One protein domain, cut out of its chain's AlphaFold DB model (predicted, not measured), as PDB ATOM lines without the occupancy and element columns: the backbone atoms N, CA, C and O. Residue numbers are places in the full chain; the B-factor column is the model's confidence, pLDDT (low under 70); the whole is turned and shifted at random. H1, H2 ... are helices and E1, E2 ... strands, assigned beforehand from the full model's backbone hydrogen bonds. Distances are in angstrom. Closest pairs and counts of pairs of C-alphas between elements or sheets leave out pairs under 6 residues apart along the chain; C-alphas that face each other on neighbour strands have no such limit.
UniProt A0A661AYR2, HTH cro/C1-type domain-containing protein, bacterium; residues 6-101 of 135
ATOM      1  N   LEU A   6     -12.397   8.695  81.330       95.69
ATOM      2  CA  LEU A   6     -11.708   8.455  80.062       95.69
ATOM      3  C   LEU A   6     -10.814   9.636  79.671       95.69
ATOM      4  O   LEU A   6      -9.627   9.452  79.419       95.69
ATOM      5  N   PHE A   7     -11.345  10.861  79.718       97.44
ATOM      6  CA  PHE A   7     -10.555  12.066  79.459       97.44
ATOM      7  C   PHE A   7      -9.340  12.159  80.393       97.44
ATOM      8  O   PHE A   7      -8.218  12.386  79.942       97.44
ATOM      9  N   GLY A   8      -9.534  11.944  81.698       97.94
ATOM     10  CA  GLY A   8      -8.435  12.002  82.665       97.94
ATOM     11  C   GLY A   8      -7.349  10.951  82.415       97.94
ATOM     12  O   GLY A   8      -6.154  11.246  82.531       97.94
ATOM     13  N   GLU A   9      -7.752   9.745  82.020       97.88
ATOM     14  CA  GLU A   9      -6.853   8.663  81.614       97.88
ATOM     15  C   GLU A   9      -6.092   9.012  80.330       97.88
ATOM     16  O   GLU A   9      -4.866   8.870  80.299       97.88
ATOM     17  N   ASN A  10      -6.772   9.574  79.327       97.94
ATOM     18  CA  ASN A  10      -6.169  10.035  78.077       97.94
ATOM     19  C   ASN A  10      -5.099  11.108  78.315       97.94
ATOM     20  O   ASN A  10      -3.985  10.996  77.800       97.94
ATOM     21  N   ILE A  11      -5.382  12.124  79.139       98.19
ATOM     22  CA  ILE A  11      -4.402  13.177  79.460       98.19
ATOM     23  C   ILE A  11      -3.189  12.598  80.189       98.19
ATOM     24  O   ILE A  11      -2.044  12.933  79.862       98.19
ATOM     25  N   ARG A  12      -3.413  11.694  81.147       98.25
ATOM     26  CA  ARG A  12      -2.327  11.032  81.875       98.25
ATOM     27  C   ARG A  12      -1.454  10.196  80.940       98.25
ATOM     28  O   ARG A  12      -0.227  10.265  81.039       98.25
ATOM     29  N   PHE A  13      -2.079   9.431  80.047       97.62
ATOM     30  CA  PHE A  13      -1.396   8.630  79.038       97.62
ATOM     31  C   PHE A  13      -0.537   9.515  78.132       97.62
ATOM     32  O   PHE A  13       0.675   9.316  78.058       97.62
ATOM     33  N   LEU A  14      -1.132  10.541  77.516       97.62
ATOM     34  CA  LEU A  14      -0.448  11.441  76.586       97.62
ATOM     35  C   LEU A  14       0.718  12.177  77.245       97.62
ATOM     36  O   LEU A  14       1.791  12.277  76.653       97.62
ATOM     37  N   ARG A  15       0.567  12.625  78.499       98.00
ATOM     38  CA  ARG A  15       1.676  13.217  79.261       98.00
ATOM     39  C   ARG A  15       2.855  12.257  79.391       98.00
ATOM     40  O   ARG A  15       4.007  12.663  79.219       98.00
ATOM     41  N   LYS A  16       2.584  11.002  79.751       96.56
ATOM     42  CA  LYS A  16       3.638   9.999  79.915       96.56
ATOM     43  C   LYS A  16       4.270   9.645  78.574       96.56
ATOM     44  O   LYS A  16       5.492   9.682  78.479       96.56
ATOM     45  N   ALA A  17       3.459   9.417  77.548       96.00
ATOM     46  CA  ALA A  17       3.912   9.144  76.193       96.00
ATOM     47  C   ALA A  17       4.806  10.266  75.642       96.00
ATOM     48  O   ALA A  17       5.916  10.001  75.198       96.00
ATOM     49  N   ALA A  18       4.378  11.525  75.753       95.81
ATOM     50  CA  ALA A  18       5.133  12.678  75.266       95.81
ATOM     51  C   ALA A  18       6.512  12.811  75.932       95.81
ATOM     52  O   ALA A  18       7.494  13.145  75.268       95.81
ATOM     53  N   GLY A  19       6.600  12.537  77.236       95.19
ATOM     54  CA  GLY A  19       7.887  12.539  77.931       95.19
ATOM     55  C   GLY A  19       8.779  11.381  77.495       95.19
ATOM     56  O   GLY A  19       9.959  11.596  77.230       95.19
ATOM     57  N   ILE A  20       8.215  10.174  77.369       93.31
ATOM     58  CA  ILE A  20       8.951   8.995  76.895       93.31
ATOM     59  C   ILE A  20       9.527   9.270  75.506       93.31
ATOM     60  O   ILE A  20      10.730   9.132  75.342       93.31
ATOM     61  N   ALA A  21       8.713   9.773  74.574       92.12
ATOM     62  CA  ALA A  21       9.152  10.150  73.230       92.12
ATOM     63  C   ALA A  21      10.279  11.197  73.227       92.12
ATOM     64  O   ALA A  21      11.133  11.195  72.349       92.12
ATOM     65  N   SER A  22      10.270  12.120  74.194       91.31
ATOM     66  CA  SER A  22      11.238  13.222  74.235       91.31
ATOM     67  C   SER A  22      12.552  12.852  74.929       91.31
ATOM     68  O   SER A  22      13.596  13.389  74.573       91.31
ATOM     69  N   ARG A  23      12.504  12.026  75.984       92.00
ATOM     70  CA  ARG A  23      13.655  11.804  76.883       92.00
ATOM     71  C   ARG A  23      13.676  10.452  77.606       92.00
ATOM     72  O   ARG A  23      14.343  10.320  78.629       92.00
ATOM     73  N   GLY A  24      12.890   9.474  77.162       89.12
ATOM     74  CA  GLY A  24      12.853   8.131  77.754       89.12
ATOM     75  C   GLY A  24      12.137   8.019  79.106       89.12
ATOM     76  O   GLY A  24      12.052   6.931  79.664       89.12
ATOM     77  N   ASN A  25      11.568   9.104  79.644       90.81
ATOM     78  CA  ASN A  25      10.710   9.048  80.829       90.81
ATOM     79  C   ASN A  25       9.523  10.005  80.718       90.81
ATOM     80  O   ASN A  25       9.616  11.089  80.151       90.81
ATOM     81  N   GLY A  26       8.379   9.614  81.276       94.06
ATOM     82  CA  GLY A  26       7.166  10.410  81.142       94.06
ATOM     83  C   GLY A  26       7.199  11.704  81.956       94.06
ATOM     84  O   GLY A  26       7.567  11.682  83.131       94.06
ATOM     85  N   PHE A  27       6.708  12.804  81.374       97.56
ATOM     86  CA  PHE A  27       6.664  14.109  82.035       97.56
ATOM     87  C   PHE A  27       5.895  14.051  83.361       97.56
ATOM     88  O   PHE A  27       4.955  13.266  83.544       97.56
ATOM     89  N   SER A  28       6.287  14.890  84.307       98.25
ATOM     90  CA  SER A  28       5.543  15.183  85.525       98.25
ATOM     91  C   SER A  28       4.351  16.100  85.227       98.25
ATOM     92  O   SER A  28       4.265  16.734  84.175       98.25
ATOM     93  N   GLN A  29       3.400  16.172  86.161       98.50
ATOM     94  CA  GLN A  29       2.260  17.088  86.033       98.50
ATOM     95  C   GLN A  29       2.702  18.558  86.027       98.50
ATOM     96  O   GLN A  29       2.063  19.362  85.360       98.50
ATOM     97  N   GLN A  30       3.776  18.904  86.752       98.56
ATOM     98  CA  GLN A  30       4.312  20.268  86.782       98.56
ATOM     99  C   GLN A  30       4.851  20.674  85.409       98.56
ATOM    100  O   GLN A  30       4.480  21.722  84.904       98.56
ATOM    101  N   GLU A  31       5.618  19.805  84.752       98.38
ATOM    102  CA  GLU A  31       6.218  20.124  83.452       98.38
ATOM    103  C   GLU A  31       5.170  20.396  82.365       98.38
ATOM    104  O   GLU A  31       5.319  21.333  81.586       98.38
ATOM    105  N   ILE A  32       4.078  19.625  82.320       98.00
ATOM    106  CA  ILE A  32       2.968  19.920  81.396       98.00
ATOM    107  C   ILE A  32       2.245  21.214  81.786       98.00
ATOM    108  O   ILE A  32       1.797  21.952  80.909       98.00
ATOM    109  N   ALA A  33       2.134  21.504  83.084       98.19
ATOM    110  CA  ALA A  33       1.527  22.740  83.560       98.19
ATOM    111  C   ALA A  33       2.324  23.966  83.085       98.19
ATOM    112  O   ALA A  33       1.733  24.892  82.529       98.19
ATOM    113  N   ASP A  34       3.652  23.912  83.210       98.25
ATOM    114  CA  ASP A  34       4.571  24.961  82.766       98.25
ATOM    115  C   ASP A  34       4.476  25.169  81.246       98.25
ATOM    116  O   ASP A  34       4.354  26.300  80.781       98.25
ATOM    117  N   MET A  35       4.414  24.082  80.463       96.75
ATOM    118  CA  MET A  35       4.243  24.151  79.001       96.75
ATOM    119  C   MET A  35       2.916  24.790  78.565       96.75
ATOM    120  O   MET A  35       2.844  25.356  77.476       96.75
ATOM    121  N   LEU A  36       1.864  24.681  79.379       96.31
ATOM    122  CA  LEU A  36       0.525  25.212  79.084       96.31
ATOM    123  C   LEU A  36       0.243  26.561  79.759       96.31
ATOM    124  O   LEU A  36      -0.852  27.111  79.580       96.31
ATOM    125  N   GLY A  37       1.184  27.071  80.561       97.12
ATOM    126  CA  GLY A  37       0.998  28.272  81.372       97.12
ATOM    127  C   GLY A  37      -0.178  28.142  82.346       97.12
ATOM    128  O   GLY A  37      -1.014  29.041  82.443       97.12
ATOM    129  N   VAL A  38      -0.312  26.989  83.009       97.69
ATOM    130  CA  VAL A  38      -1.356  26.727  84.016       97.69
ATOM    131  C   VAL A  38      -0.744  26.222  85.317       97.69
ATOM    132  O   VAL A  38       0.418  25.840  85.374       97.69
ATOM    133  N   SER A  39      -1.533  26.190  86.390       98.38
ATOM    134  CA  SER A  39      -1.077  25.602  87.652       98.38
ATOM    135  C   SER A  39      -0.990  24.075  87.562       98.38
ATOM    136  O   SER A  39      -1.811  23.435  86.900       98.38
ATOM    137  N   ARG A  40      -0.091  23.448  88.328       98.44
ATOM    138  CA  ARG A  40      -0.076  21.981  88.482       98.44
ATOM    139  C   ARG A  40      -1.424  21.424  88.947       98.44
ATOM    140  O   ARG A  40      -1.833  20.356  88.498       98.44
ATOM    141  N   LYS A  41      -2.138  22.151  89.816       98.31
ATOM    142  CA  LYS A  41      -3.479  21.775  90.296       98.31
ATOM    143  C   LYS A  41      -4.480  21.646  89.143       98.31
ATOM    144  O   LYS A  41      -5.316  20.750  89.162       98.31
ATOM    145  N   THR A  42      -4.356  22.484  88.116       98.06
ATOM    146  CA  THR A  42      -5.160  22.390  86.893       98.06
ATOM    147  C   THR A  42      -4.932  21.055  86.179       98.06
ATOM    148  O   THR A  42      -5.904  20.399  85.816       98.06
ATOM    149  N   ILE A  43      -3.678  20.606  86.054       98.50
ATOM    150  CA  ILE A  43      -3.355  19.300  85.454       98.50
ATOM    151  C   ILE A  43      -3.904  18.149  86.302       98.50
ATOM    152  O   ILE A  43      -4.473  17.211  85.754       98.50
ATOM    153  N   VAL A  44      -3.800  18.234  87.634       98.25
ATOM    154  CA  VAL A  44      -4.397  17.239  88.547       98.25
ATOM    155  C   VAL A  44      -5.903  17.112  88.309       98.25
ATOM    156  O   VAL A  44      -6.410  15.998  88.201       98.25
ATOM    157  N   PHE A  45      -6.614  18.234  88.182       97.94
ATOM    158  CA  PHE A  45      -8.049  18.211  87.911       97.94
ATOM    159  C   PHE A  45      -8.379  17.599  86.552       97.94
ATOM    160  O   PHE A  45      -9.256  16.737  86.474       97.94
ATOM    161  N   TRP A  46      -7.647  17.958  85.502       98.19
ATOM    162  CA  TRP A  46      -7.856  17.360  84.185       98.19
ATOM    163  C   TRP A  46      -7.598  15.853  84.192       98.19
ATOM    164  O   TRP A  46      -8.424  15.099  83.697       98.19
ATOM    165  N   GLU A  47      -6.537  15.389  84.856       98.19
ATOM    166  CA  GLU A  47      -6.231  13.956  84.991       98.19
ATOM    167  C   GLU A  47      -7.165  13.185  85.927       98.19
ATOM    168  O   GLU A  47      -7.175  11.953  85.899       98.19
ATOM    169  N   SER A  48      -7.932  13.882  86.767       97.19
ATOM    170  CA  SER A  48      -9.063  13.299  87.504       97.19
ATOM    171  C   SER A  48     -10.358  13.261  86.686       97.19
ATOM    172  O   SER A  48     -11.358  12.718  87.146       97.19
ATOM    173  N   GLY A  49     -10.340  13.819  85.471       96.69
ATOM    174  CA  GLY A  49     -11.455  13.795  84.536       96.69
ATOM    175  C   GLY A  49     -12.260  15.086  84.451       96.69
ATOM    176  O   GLY A  49     -13.267  15.118  83.747       96.69
ATOM    177  N   GLN A  50     -11.860  16.161  85.135       97.50
ATOM    178  CA  GLN A  50     -12.534  17.448  84.971       97.50
ATOM    179  C   GLN A  50     -12.251  18.000  83.573       97.50
ATOM    180  O   GLN A  50     -11.114  18.348  83.255       97.50
ATOM    181  N   ILE A  51     -13.293  18.120  82.755       96.31
ATOM    182  CA  ILE A  51     -13.144  18.579  81.375       96.31
ATOM    183  C   ILE A  51     -12.821  20.092  81.365       96.31
ATOM    184  O   ILE A  51     -13.520  20.871  82.022       96.31
ATOM    185  N   PRO A  52     -11.753  20.531  80.668       95.62
ATOM    186  CA  PRO A  52     -11.406  21.942  80.524       95.62
ATOM    187  C   PRO A  52     -12.402  22.718  79.655       95.62
ATOM    188  O   PRO A  52     -13.254  22.152  78.977       95.62
ATOM    189  N   SER A  53     -12.244  24.043  79.603       95.94
ATOM    190  CA  SER A  53     -12.933  24.843  78.588       95.94
ATOM    191  C   SER A  53     -12.483  24.452  77.169       95.94
ATOM    192  O   SER A  53     -11.337  24.020  76.998       95.94
ATOM    193  N   PRO A  54     -13.309  24.683  76.130       95.94
ATOM    194  CA  PRO A  54     -12.956  24.349  74.745       95.94
ATOM    195  C   PRO A  54     -11.603  24.920  74.294       95.94
ATOM    196  O   PRO A  54     -10.803  24.223  73.678       95.94
ATOM    197  N   LYS A  55     -11.282  26.160  74.696       96.31
ATOM    198  CA  LYS A  55      -9.980  26.790  74.412       96.31
ATOM    199  C   LYS A  55      -8.806  26.012  75.017       96.31
ATOM    200  O   LYS A  55      -7.764  25.873  74.389       96.31
ATOM    201  N   LYS A  56      -8.948  25.529  76.254       96.50
ATOM    202  CA  LYS A  56      -7.903  24.750  76.934       96.50
ATOM    203  C   LYS A  56      -7.816  23.324  76.381       96.50
ATOM    204  O   LYS A  56      -6.719  22.783  76.323       96.50
ATOM    205  N   LEU A  57      -8.932  22.758  75.919       96.75
ATOM    206  CA  LEU A  57      -8.952  21.472  75.227       96.75
ATOM    207  C   LEU A  57      -8.185  21.534  73.896       96.75
ATOM    208  O   LEU A  57      -7.324  20.696  73.658       96.75
ATOM    209  N   ALA A  58      -8.399  22.583  73.096       97.00
ATOM    210  CA  ALA A  58      -7.642  22.811  71.862       97.00
ATOM    211  C   ALA A  58      -6.125  22.948  72.113       97.00
ATOM    212  O   ALA A  58      -5.323  22.378  71.379       97.00
ATOM    213  N   LEU A  59      -5.722  23.629  73.192       97.50
ATOM    214  CA  LEU A  59      -4.306  23.734  73.573       97.50
ATOM    215  C   LEU A  59      -3.690  22.385  73.975       97.50
ATOM    216  O   LEU A  59      -2.519  22.142  73.692       97.50
ATOM    217  N   LEU A  60      -4.455  21.503  74.626       98.00
ATOM    218  CA  LEU A  60      -3.998  20.142  74.932       98.00
ATOM    219  C   LEU A  60      -3.786  19.335  73.647       98.00
ATOM    220  O   LEU A  60      -2.745  18.692  73.501       98.00
ATOM    221  N   CYS A  61      -4.738  19.408  72.712       98.00
ATOM    222  CA  CYS A  61      -4.627  18.790  71.391       98.00
ATOM    223  C   CYS A  61      -3.354  19.239  70.662       98.00
ATOM    224  O   CYS A  61      -2.557  18.402  70.238       98.00
ATOM    225  N   GLU A  62      -3.128  20.551  70.569       97.69
ATOM    226  CA  GLU A  62      -1.953  21.131  69.912       97.69
ATOM    227  C   GLU A  62      -0.647  20.693  70.590       97.69
ATOM    228  O   GLU A  62       0.285  20.225  69.926       97.69
ATOM    229  N   LEU A  63      -0.587  20.792  71.925       97.62
ATOM    230  CA  LEU A  63       0.596  20.423  72.695       97.62
ATOM    231  C   LEU A  63       1.011  18.979  72.412       97.62
ATOM    232  O   LEU A  63       2.180  18.728  72.110       97.62
ATOM    233  N   PHE A  64       0.078  18.033  72.533       97.44
ATOM    234  CA  PHE A  64       0.395  16.615  72.398       97.44
ATOM    235  C   PHE A  64       0.628  16.200  70.948       97.44
ATOM    236  O   PHE A  64       1.541  15.411  70.710       97.44
ATOM    237  N   THR A  65      -0.091  16.794  69.991       96.12
ATOM    238  CA  THR A  65       0.179  16.617  68.555       96.12
ATOM    239  C   THR A  65       1.632  16.946  68.236       96.12
ATOM    240  O   THR A  65       2.353  16.124  67.673       96.12
ATOM    241  N   ARG A  66       2.101  18.120  68.679       95.56
ATOM    242  CA  ARG A  66       3.479  18.558  68.448       95.56
ATOM    243  C   ARG A  66       4.491  17.702  69.205       95.56
ATOM    244  O   ARG A  66       5.518  17.334  68.648       95.56
ATOM    245  N   ARG A  67       4.233  17.391  70.480       94.62
ATOM    246  CA  ARG A  67       5.183  16.633  71.315       94.62
ATOM    247  C   ARG A  67       5.375  15.191  70.861       94.62
ATOM    248  O   ARG A  67       6.452  14.651  71.071       94.62
ATOM    249  N   LEU A  68       4.356  14.590  70.260       93.75
ATOM    250  CA  LEU A  68       4.420  13.231  69.734       93.75
ATOM    251  C   LEU A  68       4.717  13.184  68.229       93.75
ATOM    252  O   LEU A  68       4.793  12.093  67.677       93.75
ATOM    253  N   SER A  69       4.902  14.342  67.579       92.38
ATOM    254  CA  SER A  69       5.116  14.450  66.128       92.38
ATOM    255  C   SER A  69       4.079  13.651  65.327       92.38
ATOM    256  O   SER A  69       4.430  12.870  64.441       92.38
ATOM    257  N   LEU A  70       2.802  13.790  65.694       89.94
ATOM    258  CA  LEU A  70       1.718  13.045  65.053       89.94
ATOM    259  C   LEU A  70       1.532  13.513  63.609       89.94
ATOM    260  O   LEU A  70       1.621  14.710  63.333       89.94
ATOM    261  N   GLY A  71       1.248  12.571  62.707       86.06
ATOM    262  CA  GLY A  71       0.949  12.890  61.309       86.06
ATOM    263  C   GLY A  71      -0.396  13.598  61.146       86.06
ATOM    264  O   GLY A  71      -0.520  14.478  60.305       86.06
ATOM    265  N   GLU A  72      -1.364  13.256  61.999       88.62
ATOM    266  CA  GLU A  72      -2.671  13.909  62.078       88.62
ATOM    267  C   GLU A  72      -2.858  14.535  63.466       88.62
ATOM    268  O   GLU A  72      -2.473  13.923  64.474       88.62
ATOM    269  N   PRO A  73      -3.441  15.742  63.557       92.94
ATOM    270  CA  PRO A  73      -3.649  16.408  64.830       92.94
ATOM    271  C   PRO A  73      -4.700  15.694  65.680       92.94
ATOM    272  O   PRO A  73      -5.735  15.255  65.183       92.94
ATOM    273  N   LEU A  74      -4.460  15.649  66.990       95.94
ATOM    274  CA  LEU A  74      -5.488  15.251  67.949       95.94
ATOM    275  C   LEU A  74      -6.644  16.249  67.914       95.94
ATOM    276  O   LEU A  74      -6.444  17.463  67.872       95.94
ATOM    277  N   THR A  75      -7.855  15.734  68.038       96.69
ATOM    278  CA  THR A  75      -9.084  16.516  68.132       96.69
ATOM    279  C   THR A  75      -9.682  16.427  69.540       96.69
ATOM    280  O   THR A  75      -9.355  15.519  70.308       96.69
ATOM    281  N   PRO A  76     -10.571  17.363  69.919       96.25
ATOM    282  CA  PRO A  76     -11.367  17.250  71.139       96.25
ATOM    283  C   PRO A  76     -12.092  15.908  71.289       96.25
ATOM    284  O   PRO A  76     -12.083  15.345  72.379       96.25
ATOM    285  N   GLU A  77     -12.669  15.389  70.203       95.44
ATOM    286  CA  GLU A  77     -13.358  14.093  70.172       95.44
ATOM    287  C   GLU A  77     -12.406  12.954  70.555       95.44
ATOM    288  O   GLU A  77     -12.748  12.100  71.368       95.44
ATOM    289  N   ASP A  78     -11.165  12.977  70.054       95.50
ATOM    290  CA  ASP A  78     -10.178  11.951  70.404       95.50
ATOM    291  C   ASP A  78      -9.889  11.928  71.908       95.50
ATOM    292  O   ASP A  78      -9.740  10.862  72.500       95.50
ATOM    293  N   LEU A  79      -9.825  13.101  72.546       95.81
ATOM    294  CA  LEU A  79      -9.549  13.197  73.979       95.81
ATOM    295  C   LEU A  79     -10.756  12.841  74.851       95.81
ATOM    296  O   LEU A  79     -10.558  12.413  75.991       95.81
ATOM    297  N   LEU A  80     -11.974  13.065  74.360       95.56
ATOM    298  CA  LEU A  80     -13.202  12.928  75.142       95.56
ATOM    299  C   LEU A  80     -13.868  11.562  74.977       95.56
ATOM    300  O   LEU A  80     -14.327  11.007  75.976       95.56
ATOM    301  N   ASP A  81     -13.871  11.029  73.756       94.56
ATOM    302  CA  ASP A  81     -14.764   9.940  73.355       94.56
ATOM    303  C   ASP A  81     -14.012   8.663  72.951       94.56
ATOM    304  O   ASP A  81     -14.608   7.589  72.861       94.56
ATOM    305  N   LYS A  82     -12.692   8.747  72.743       94.06
ATOM    306  CA  LYS A  82     -11.846   7.606  72.358       94.06
ATOM    307  C   LYS A  82     -10.887   7.239  73.481       94.06
ATOM    308  O   LYS A  82     -10.409   8.096  74.216       94.06
ATOM    309  N   ASN A  83     -10.559   5.956  73.602       94.50
ATOM    310  CA  ASN A  83      -9.449   5.524  74.444       94.50
ATOM    311  C   ASN A  83      -8.139   5.722  73.682       94.50
ATOM    312  O   ASN A  83      -7.762   4.892  72.856       94.50
ATOM    313  N   ILE A  84      -7.441   6.824  73.962       94.06
ATOM    314  CA  ILE A  84      -6.207   7.187  73.262       94.06
ATOM    315  C   ILE A  84      -5.179   6.066  73.342       94.06
ATOM    316  O   ILE A  84      -4.483   5.825  72.360       94.06
ATOM    317  N   ALA A  85      -5.102   5.335  74.456       91.88
ATOM    318  CA  ALA A  85      -4.117   4.274  74.602       91.88
ATOM    319  C   ALA A  85      -4.199   3.254  73.454       91.88
ATOM    320  O   ALA A  85      -3.157   2.774  73.021       91.88
ATOM    321  N   ASP A  86      -5.379   2.978  72.894       92.06
ATOM    322  CA  ASP A  86      -5.577   1.997  71.815       92.06
ATOM    323  C   ASP A  86      -4.974   2.422  70.466       92.06
ATOM    324  O   ASP A  86      -4.730   1.583  69.600       92.06
ATOM    325  N   TYR A  87      -4.649   3.706  70.317       90.69
ATOM    326  CA  TYR A  87      -4.097   4.301  69.097       90.69
ATOM    327  C   TYR A  87      -2.592   4.560  69.185       90.69
ATOM    328  O   TYR A  87      -2.012   5.182  68.299       90.69
ATOM    329  N   PHE A  88      -1.944   4.106  70.258       90.69
ATOM    330  CA  PHE A  88      -0.527   4.348  70.491       90.69
ATOM    331  C   PHE A  88       0.201   3.090  70.954       90.69
ATOM    332  O   PHE A  88      -0.300   2.306  71.769       90.69
ATOM    333  N   ILE A  89       1.426   2.940  70.454       87.62
ATOM    334  CA  ILE A  89       2.423   1.992  70.945       87.62
ATOM    335  C   ILE A  89       3.527   2.774  71.638       87.62
ATOM    336  O   ILE A  89       4.013   3.778  71.120       87.62
ATOM    337  N   LEU A  90       3.893   2.292  72.821       86.44
ATOM    338  CA  LEU A  90       4.951   2.815  73.669       86.44
ATOM    339  C   LEU A  90       6.029   1.743  73.772       86.44
ATOM    340  O   LEU A  90       5.721   0.621  74.172       86.44
ATOM    341  N   ILE A  91       7.268   2.098  73.445       83.12
ATOM    342  CA  ILE A  91       8.450   1.251  73.635       83.12
ATOM    343  C   ILE A  91       9.401   2.026  74.557       83.12
ATOM    344  O   ILE A  91      10.246   2.790  74.072       83.12
ATOM    345  N   PRO A  92       9.220   1.921  75.888       75.94
ATOM    346  CA  PRO A  92       9.949   2.732  76.860       75.94
ATOM    347  C   PRO A  92      11.471   2.596  76.753       75.94
ATOM    348  O   PRO A  92      12.173   3.599  76.832       75.94
ATOM    349  N   GLU A  93      11.973   1.386  76.506       80.88
ATOM    350  CA  GLU A  93      13.404   1.057  76.428       80.88
ATOM    351  C   GLU A  93      14.102   1.770  75.269       80.88
ATOM    352  O   GLU A  93      15.307   2.002  75.312       80.88
ATOM    353  N   ARG A  94      13.336   2.124  74.232       81.25
ATOM    354  CA  ARG A  94      13.825   2.848  73.055       81.25
ATOM    355  C   ARG A  94      13.423   4.315  73.051       81.25
ATOM    356  O   ARG A  94      13.754   5.021  72.109       81.25
ATOM    357  N   ALA A  95      12.712   4.779  74.085       83.56
ATOM    358  CA  ALA A  95      12.110   6.109  74.110       83.56
ATOM    359  C   ALA A  95      11.218   6.373  72.876       83.56
ATOM    360  O   ALA A  95      11.098   7.501  72.408       83.56
ATOM    361  N   GLU A  96      10.583   5.328  72.337       84.31
ATOM    362  CA  GLU A  96       9.815   5.416  71.096       84.31
ATOM    363  C   GLU A  96       8.311   5.394  71.366       84.31
ATOM    364  O   GLU A  96       7.799   4.581  72.140       84.31
ATOM    365  N   VAL A  97       7.588   6.279  70.677       86.56
ATOM    366  CA  VAL A  97       6.124   6.312  70.673       86.56
ATOM    367  C   VAL A  97       5.639   6.433  69.241       86.56
ATOM    368  O   VAL A  97       6.091   7.304  68.500       86.56
ATOM    369  N   ARG A  98       4.714   5.559  68.841       86.25
ATOM    370  CA  ARG A  98       4.156   5.538  67.484       86.25
ATOM    371  C   ARG A  98       2.638   5.521  67.537       86.25
ATOM    372  O   ARG A  98       2.050   4.721  68.264       86.25
ATOM    373  N   GLN A  99       2.019   6.395  66.748       87.12
ATOM    374  CA  GLN A  99       0.584   6.349  66.496       87.12
ATOM    375  C   GLN A  99       0.273   5.177  65.561       87.12
ATOM    376  O   GLN A  99       0.997   4.931  64.597       87.12
ATOM    377  N   VAL A 100      -0.802   4.454  65.853       88.12
ATOM    378  CA  VAL A 100      -1.259   3.286  65.100       88.12
ATOM    379  C   VAL A 100      -2.781   3.252  65.047       88.12
ATOM    380  O   VAL A 100      -3.467   3.845  65.879       88.12
ATOM    381  N   LYS A 101      -3.331   2.515  64.082       87.81
ATOM    382  CA  LYS A 101      -4.751   2.150  64.104       87.81
ATOM    383  C   LYS A 101      -4.986   1.017  65.121       87.81
ATOM    384  O   LYS A 101      -4.098   0.175  65.288       87.81
TER     385      LYS A 101
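Overview. This is residues 6 to 101 of the 135 residues of the protein "HTH cro/C1-type domain-containing protein" of bacterium (UniProt A0A661AYR2). One long helix, H1, runs through the middle, with the shorter helices H3, H4, H5 and H6 packed round it and H2 bridging H3 and H4 on one side. A small two-strand hairpin, E1 and E2, packs on residues 13 to 23 of H1. The printed part has 96 residues, with six named helices and then two antiparallel strands, and is mostly helix; its helix packing is mostly crossed. It is compact and rounded, with a radius of gyration of the C-alphas of 12.2 A and spans of 33 by 25 by 20 A.

Along the chain. H1, residues 6 to 23, begins at C-alpha 6 (-11.708, 8.455, 80.062) and is 25.8 A long. H2 is residues 29 to 36 and H3 residues 40 to 47. H4, residues 54 to 67, is 20.0 A long. H5 is residues 76 to 81, H6 84 to 87, E1 88 to 91 and E2 96 to 99, ending at C-alpha 99 (0.584, 6.349, 66.496).

Arrangement. H1 is the hub. Its residues 7 to 12 touch H3 at a steep tilt of 60 degrees, closest at C-alphas 8 and 47, 3.8 A. Its residues 14 to 22 touch residues 64 to 67 of H4 at a shallow tilt of 31 degrees, the same way, closest at C-alphas 18 and 67, 5.6 A. H5 and H6 touch H1 too, closest at C-alphas 7 and 80, 5.1 A, and 10 and 84, 5.6 A. H2 touches H3, about perpendicular at 82 degrees, closest at C-alphas 30 and 40, 5.0 A; H2 and H4 only just touch, with 3 pairs of C-alphas within 8 A, closest at 36 and 59, 7.5 A. In the hairpin, N 89 and O 98 are 2.9 A apart, within hydrogen-bond range. Every O i to N i+4 pair is within range in H1 to H5; H6 is too short for one.

Size, cuts and confidence. The C-alphas of Ser 53 and Glu 93 are farthest apart, 35.6 A. The printed part has no cut, no link is long, and no printed residue is under 70 in pLDDT.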